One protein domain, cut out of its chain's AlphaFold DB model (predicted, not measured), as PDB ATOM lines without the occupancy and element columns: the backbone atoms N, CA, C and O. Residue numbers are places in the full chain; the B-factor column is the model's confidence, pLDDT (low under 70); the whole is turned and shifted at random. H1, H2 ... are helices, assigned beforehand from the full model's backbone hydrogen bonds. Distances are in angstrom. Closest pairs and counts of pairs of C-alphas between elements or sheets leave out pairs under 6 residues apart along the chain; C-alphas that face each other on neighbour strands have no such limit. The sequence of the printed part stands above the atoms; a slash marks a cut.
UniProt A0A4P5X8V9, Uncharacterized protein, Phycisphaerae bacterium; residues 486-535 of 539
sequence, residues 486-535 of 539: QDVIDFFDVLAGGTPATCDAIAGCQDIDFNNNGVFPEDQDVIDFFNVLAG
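This is residues 486 to 535 of the 539 residues of an uncharacterized protein of Phycisphaerae bacterium (UniProt A0A4P5X8V9). Two short helices, H1 and H2, stand side by side with a gap between them and run in nearly opposite directions. A long loop, residues 496 to 522, joins them, swinging out on the side of H1 away from H2 before it returns to H2. The printed part has 50 residues, with two named helices, H1 then H2, and no named strand; the class is all helix, with 21 residues in named elements, under half. It is compact, with a radius of gyration of the C-alphas of 10.7 A, and spans 27 by 23 by 18 A.

H1, residues 486 to 495, and H2, residues 523 to 533, are near each other, with 9 pairs of C-alphas within 10 A and no pair within 8 A. In both, every O i to N i+4 pair is within hydrogen-bond range.

H1 begins at C-alpha 486, (215.898, 85.323, 179.625), and is 13.9 A long. H2 is 15.4 A long and ends at C-alpha 533, (220.447, 73.690, 177.953).

The C-alphas farthest apart, those of Ile 506 and Asp 523, are 28.2 A apart. The printed part has no cut. The link from H1 to H2, 27 residues, is long. Mean pLDDT of the printed part is 85.6; residues 506 to 507 are under 70.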
ATOM      1  N   GLN A 486     216.129  84.387 180.721       93.62
ATOM      2  CA  GLN A 486     215.898  85.323 179.625       93.62
ATOM      3  C   GLN A 486     216.242  84.716 178.256       93.62
ATOM      4  O   GLN A 486     215.505  84.976 177.312       93.62
ATOM      5  N   ASP A 487     217.252  83.844 178.150       89.88
ATOM      6  CA  ASP A 487     217.581  83.136 176.901       89.88
ATOM      7  C   ASP A 487     216.418  82.265 176.422       89.88
ATOM      8  O   ASP A 487     216.060  82.241 175.247       89.88
ATOM      9  N   VAL A 488     215.787  81.565 177.368       94.12
ATOM     10  CA  VAL A 488     214.646  80.685 177.099       94.12
ATOM     11  C   VAL A 488     213.416  81.502 176.706       94.12
ATOM     12  O   VAL A 488     212.681  81.116 175.798       94.12
ATOM     13  N   ILE A 489     213.178  82.627 177.387       94.19
ATOM     14  CA  ILE A 489     212.083  83.549 177.055       94.19
ATOM     15  C   ILE A 489     212.284  84.108 175.644       94.19
ATOM     16  O   ILE A 489     211.354  84.068 174.842       94.19
ATOM     17  N   ASP A 490     213.498  84.551 175.323       92.62
ATOM     18  CA  ASP A 490     213.820  85.164 174.036       92.62
ATOM     19  C   ASP A 490     213.744  84.150 172.887       92.62
ATOM     20  O   ASP A 490     213.214  84.478 171.822       92.62
ATOM     21  N   PHE A 491     214.164  82.899 173.122       93.50
ATOM     22  CA  PHE A 491     213.993  81.787 172.184       93.50
ATOM     23  C   PHE A 491     212.519  81.572 171.819       93.50
ATOM     24  O   PHE A 491     212.160  81.535 170.639       93.50
ATOM     25  N   PHE A 492     211.627  81.494 172.813       95.12
ATOM     26  CA  PHE A 492     210.195  81.313 172.553       95.12
ATOM     27  C   PHE A 492     209.517  82.551 171.970       95.12
ATOM     28  O   PHE A 492     208.593  82.411 171.165       95.12
ATOM     29  N   ASP A 493     209.960  83.746 172.346       93.00
ATOM     30  CA  ASP A 493     209.448  84.983 171.772       93.00
ATOM     31  C   ASP A 493     209.793  85.063 170.277       93.00
ATOM     32  O   ASP A 493     208.916  85.390 169.475       93.00
ATOM     33  N   VAL A 494     211.014  84.687 169.873       90.81
ATOM     34  CA  VAL A 494     211.397  84.582 168.452       90.81
ATOM     35  C   VAL A 494     210.657  83.441 167.750       90.81
ATOM     36  O   VAL A 494     210.142  83.655 166.651       90.81
ATOM     37  N   LEU A 495     210.497  82.271 168.386       93.06
ATOM     38  CA  LEU A 495     209.700  81.154 167.849       93.06
ATOM     39  C   LEU A 495     208.251  81.575 167.548       93.06
ATOM     40  O   LEU A 495     207.650  81.134 166.568       93.06
ATOM     41  N   ALA A 496     207.690  82.463 168.373       92.75
ATOM     42  CA  ALA A 496     206.356  83.031 168.202       92.75
ATOM     43  C   ALA A 496     206.291  84.195 167.186       92.75
ATOM     44  O   ALA A 496     205.213  84.760 166.970       92.75
ATOM     45  N   GLY A 497     207.410  84.557 166.548       86.50
ATOM     46  CA  GLY A 497     207.515  85.648 165.573       86.50
ATOM     47  C   GLY A 497     207.710  87.040 166.188       86.50
ATOM     48  O   GLY A 497     207.449  88.047 165.526       86.50
ATOM     49  N   GLY A 498     208.113  87.111 167.457       88.44
ATOM     50  CA  GLY A 498     208.459  88.338 168.166       88.44
ATOM     51  C   GLY A 498     209.885  88.827 167.891       88.44
ATOM     52  O   GLY A 498     210.691  88.163 167.246       88.44
ATOM     53  N   THR A 499     210.197  90.023 168.397       86.50
ATOM     54  CA  THR A 499     211.541  90.626 168.366       86.50
ATOM     55  C   THR A 499     211.913  91.077 169.783       86.50
ATOM     56  O   THR A 499     211.543  92.198 170.165       86.50
ATOM     57  N   PRO A 500     212.562  90.220 170.592       88.19
ATOM     58  CA  PRO A 500     212.888  90.542 171.977       88.19
ATOM     59  C   PRO A 500     213.746  91.808 172.086       88.19
ATOM     60  O   PRO A 500     214.662  92.034 171.299       88.19
ATOM     61  N   ALA A 501     213.451  92.664 173.066       87.12
ATOM     62  CA  ALA A 501     214.228  93.890 173.305       87.12
ATOM     63  C   ALA A 501     215.565  93.624 174.023       87.12
ATOM     64  O   ALA A 501     216.384  94.529 174.162       87.12
ATOM     65  N   THR A 502     215.729  92.404 174.520       87.88
ATOM     66  CA  THR A 502     216.876  91.866 175.257       87.88
ATOM     67  C   THR A 502     217.944  91.277 174.346       87.88
ATOM     68  O   THR A 502     219.054  91.059 174.821       87.88
ATOM     69  N   CYS A 503     217.646  91.088 173.055       85.56
ATOM     70  CA  CYS A 503     218.658  90.768 172.055       85.56
ATOM     71  C   CYS A 503     219.765  91.830 172.044       85.56
ATOM     72  O   CYS A 503     219.483  93.031 172.154       85.56
ATOM     73  N   ASP A 504     221.007  91.409 171.818       83.06
ATOM     74  CA  ASP A 504     222.117  92.330 171.624       83.06
ATOM     75  C   ASP A 504     221.810  93.328 170.496       83.06
ATOM     76  O   ASP A 504     221.320  92.982 169.418       83.06
ATOM     77  N   ALA A 505     222.098  94.604 170.749       70.25
ATOM     78  CA  ALA A 505     221.725  95.691 169.849       70.25
ATOM     79  C   ALA A 505     222.514  95.693 168.525       70.25
ATOM     80  O   ALA A 505     222.145  96.419 167.598       70.25
ATOM     81  N   ILE A 506     223.613  94.938 168.450       62.91
ATOM     82  CA  ILE A 506     224.512  94.849 167.298       62.91
ATOM     83  C   ILE A 506     224.384  93.473 166.630       62.91
ATOM     84  O   ILE A 506     224.237  93.410 165.411       62.91
ATOM     85  N   ALA A 507     224.441  92.394 167.409       61.31
ATOM     86  CA  ALA A 507     224.410  91.012 166.940       61.31
ATOM     87  C   ALA A 507     222.984  90.472 166.730       61.31
ATOM     88  O   ALA A 507     222.798  89.562 165.924       61.31
ATOM     89  N   GLY A 508     221.978  91.056 167.392       77.81
ATOM     90  CA  GLY A 508     220.607  90.552 167.393       77.81
ATOM     91  C   GLY A 508     220.450  89.266 168.208       77.81
ATOM     92  O   GLY A 508     221.383  88.803 168.861       77.81
ATOM     93  N   CYS A 509     219.254  88.682 168.181       82.44
ATOM     94  CA  CYS A 509     219.061  87.326 168.690       82.44
ATOM     95  C   CYS A 509     219.567  86.310 167.664       82.44
ATOM     96  O   CYS A 509     219.654  86.609 166.469       82.44
ATOM     97  N   GLN A 510     219.884  85.114 168.143       82.25
ATOM     98  CA  GLN A 510     220.176  83.975 167.284       82.25
ATOM     99  C   GLN A 510     218.939  83.583 166.464       82.25
ATOM    100  O   GLN A 510     217.809  83.977 166.774       82.25
ATOM    101  N   ASP A 511     219.156  82.855 165.371       83.44
ATOM    102  CA  ASP A 511     218.052  82.328 164.579       83.44
ATOM    103  C   ASP A 511     217.406  81.112 165.259       83.44
ATOM    104  O   ASP A 511     217.925  80.541 166.220       83.44
ATOM    105  N   ILE A 512     216.201  80.776 164.794       89.44
ATOM    106  CA  ILE A 512     215.382  79.730 165.410       89.44
ATOM    107  C   ILE A 512     215.788  78.312 164.985       89.44
ATOM    108  O   ILE A 512     215.325  77.356 165.596       89.44
ATOM    109  N   ASP A 513     216.647  78.193 163.970       84.81
ATOM    110  CA  ASP A 513     217.240  76.937 163.494       84.81
ATOM    111  C   ASP A 513     218.350  76.514 164.464       84.81
ATOM    112  O   ASP A 513     219.543  76.626 164.184       84.81
ATOM    113  N   PHE A 514     217.963  76.132 165.684       85.38
ATOM    114  CA  PHE A 514     218.910  75.970 166.782       85.38
ATOM    115  C   PHE A 514     219.937  74.883 166.493       85.38
ATOM    116  O   PHE A 514     221.077  75.038 166.905       85.38
ATOM    117  N   ASN A 515     219.562  73.802 165.808       79.19
ATOM    118  CA  ASN A 515     220.483  72.723 165.440       79.19
ATOM    119  C   ASN A 515     221.133  72.929 164.059       79.19
ATOM    120  O   ASN A 515     221.867  72.053 163.598       79.19
ATOM    121  N   ASN A 516     220.892  74.083 163.424       74.38
ATOM    122  CA  ASN A 516     221.447  74.495 162.140       74.38
ATOM    123  C   ASN A 516     221.279  73.453 161.019       74.38
ATOM    124  O   ASN A 516     222.142  73.311 160.142       74.38
ATOM    125  N   ASN A 517     220.177  72.701 161.033       71.06
ATOM    126  CA  ASN A 517     219.925  71.651 160.049       71.06
ATOM    127  C   ASN A 517     219.216  72.174 158.779       71.06
ATOM    128  O   ASN A 517     219.010  71.420 157.820       71.06
ATOM    129  N   GLY A 518     218.880  73.469 158.740       77.50
ATOM    130  CA  GLY A 518     218.243  74.142 157.612       77.50
ATOM    131  C   GLY A 518     216.722  73.979 157.556       77.50
ATOM    132  O   GLY A 518     216.105  74.402 156.570       77.50
ATOM    133  N   VAL A 519     216.107  73.361 158.566       78.69
ATOM    134  CA  VAL A 519     214.660  73.181 158.702       78.69
ATOM    135  C   VAL A 519     214.192  73.990 159.899       78.69
ATOM    136  O   VAL A 519     214.444  73.620 161.029       78.69
ATOM    137  N   PHE A 520     213.464  75.080 159.656       84.88
ATOM    138  CA  PHE A 520     212.998  75.932 160.743       84.88
ATOM    139  C   PHE A 520     211.694  76.674 160.403       84.88
ATOM    140  O   PHE A 520     211.462  77.054 159.246       84.88
ATOM    141  N   PRO A 521     210.833  76.939 161.401       86.00
ATOM    142  CA  PRO A 521     210.878  76.362 162.747       86.00
ATOM    143  C   PRO A 521     210.415  74.894 162.743       86.00
ATOM    144  O   PRO A 521     209.414  74.570 162.093       86.00
ATOM    145  N   GLU A 522     211.078  74.023 163.503       90.94
ATOM    146  CA  GLU A 522     210.601  72.667 163.781       90.94
ATOM    147  C   GLU A 522     210.681  72.271 165.262       90.94
ATOM    148  O   GLU A 522     211.337  72.902 166.087       90.94
ATOM    149  N   ASP A 523     209.982  71.190 165.623       93.06
ATOM    150  CA  ASP A 523     209.983  70.679 166.999       93.06
ATOM    151  C   ASP A 523     211.388  70.215 167.432       93.06
ATOM    152  O   ASP A 523     211.707  70.235 168.622       93.06
ATOM    153  N   GLN A 524     212.227  69.804 166.476       89.62
ATOM    154  CA  GLN A 524     213.587  69.343 166.731       89.62
ATOM    155  C   GLN A 524     214.501  70.487 167.203       89.62
ATOM    156  O   GLN A 524     215.265  70.265 168.136       89.62
ATOM    157  N   ASP A 525     214.338  71.717 166.695       88.88
ATOM    158  CA  ASP A 525     215.050  72.909 167.192       88.88
ATOM    159  C   ASP A 525     214.810  73.128 168.688       88.88
ATOM    160  O   ASP A 525     215.723  73.382 169.473       88.88
ATOM    161  N   VAL A 526     213.549  72.982 169.101       93.75
ATOM    162  CA  VAL A 526     213.129  73.145 170.496       93.75
ATOM    163  C   VAL A 526     213.691  72.018 171.358       93.75
ATOM    164  O   VAL A 526     214.175  72.260 172.466       93.75
ATOM    165  N   ILE A 527     213.630  70.779 170.865       91.94
ATOM    166  CA  ILE A 527     214.186  69.611 171.556       91.94
ATOM    167  C   ILE A 527     215.693  69.791 171.761       91.94
ATOM    168  O   ILE A 527     216.184  69.571 172.868       91.94
ATOM    169  N   ASP A 528     216.408  70.238 170.735       87.38
ATOM    170  CA  ASP A 528     217.858  70.390 170.770       87.38
ATOM    171  C   ASP A 528     218.284  71.560 171.652       87.38
ATOM    172  O   ASP A 528     219.213  71.400 172.449       87.38
ATOM    173  N   PHE A 529     217.530  72.664 171.642       91.00
ATOM    174  CA  PHE A 529     217.707  73.775 172.579       91.00
ATOM    175  C   PHE A 529     217.648  73.296 174.029       91.00
ATOM    176  O   PHE A 529     218.572  73.538 174.811       91.00
ATOM    177  N   PHE A 530     216.616  72.530 174.397       93.06
ATOM    178  CA  PHE A 530     216.502  72.002 175.758       93.06
ATOM    179  C   PHE A 530     217.514  70.904 176.082       93.06
ATOM    180  O   PHE A 530     217.951  70.809 177.231       93.06
ATOM    181  N   ASN A 531     217.907  70.087 175.103       86.31
ATOM    182  CA  ASN A 531     218.946  69.079 175.292       86.31
ATOM    183  C   ASN A 531     220.283  69.742 175.637       86.31
ATOM    184  O   ASN A 531     220.910  69.354 176.626       86.31
ATOM    185  N   VAL A 532     220.692  70.766 174.882       84.44
ATOM    186  CA  VAL A 532     221.939  71.506 175.125       84.44
ATOM    187  C   VAL A 532     221.841  72.342 176.407       84.44
ATOM    188  O   VAL A 532     222.781  72.331 177.204       84.44
ATOM    189  N   LEU A 533     220.691  72.968 176.693       87.44
ATOM    190  CA  LEU A 533     220.447  73.690 177.953       87.44
ATOM    191  C   LEU A 533     220.596  72.771 179.177       87.44
ATOM    192  O   LEU A 533     221.092  73.187 180.224       87.44
ATOM    193  N   ALA A 534     220.212  71.498 179.046       83.94
ATOM    194  CA  ALA A 534     220.374  70.477 180.079       83.94
ATOM    195  C   ALA A 534     221.802  69.890 180.167       83.94
ATOM    196  O   ALA A 534     222.042  68.990 180.978       83.94
ATOM    197  N   GLY A 535     222.753  70.375 179.359       72.75
ATOM    198  CA  GLY A 535     224.133  69.880 179.288       72.75
ATOM    199  C   GLY A 535     224.317  68.636 178.409       72.75
ATOM    200  O   GLY A 535     225.356  67.974 178.487       72.75
TER     201      GLY A 535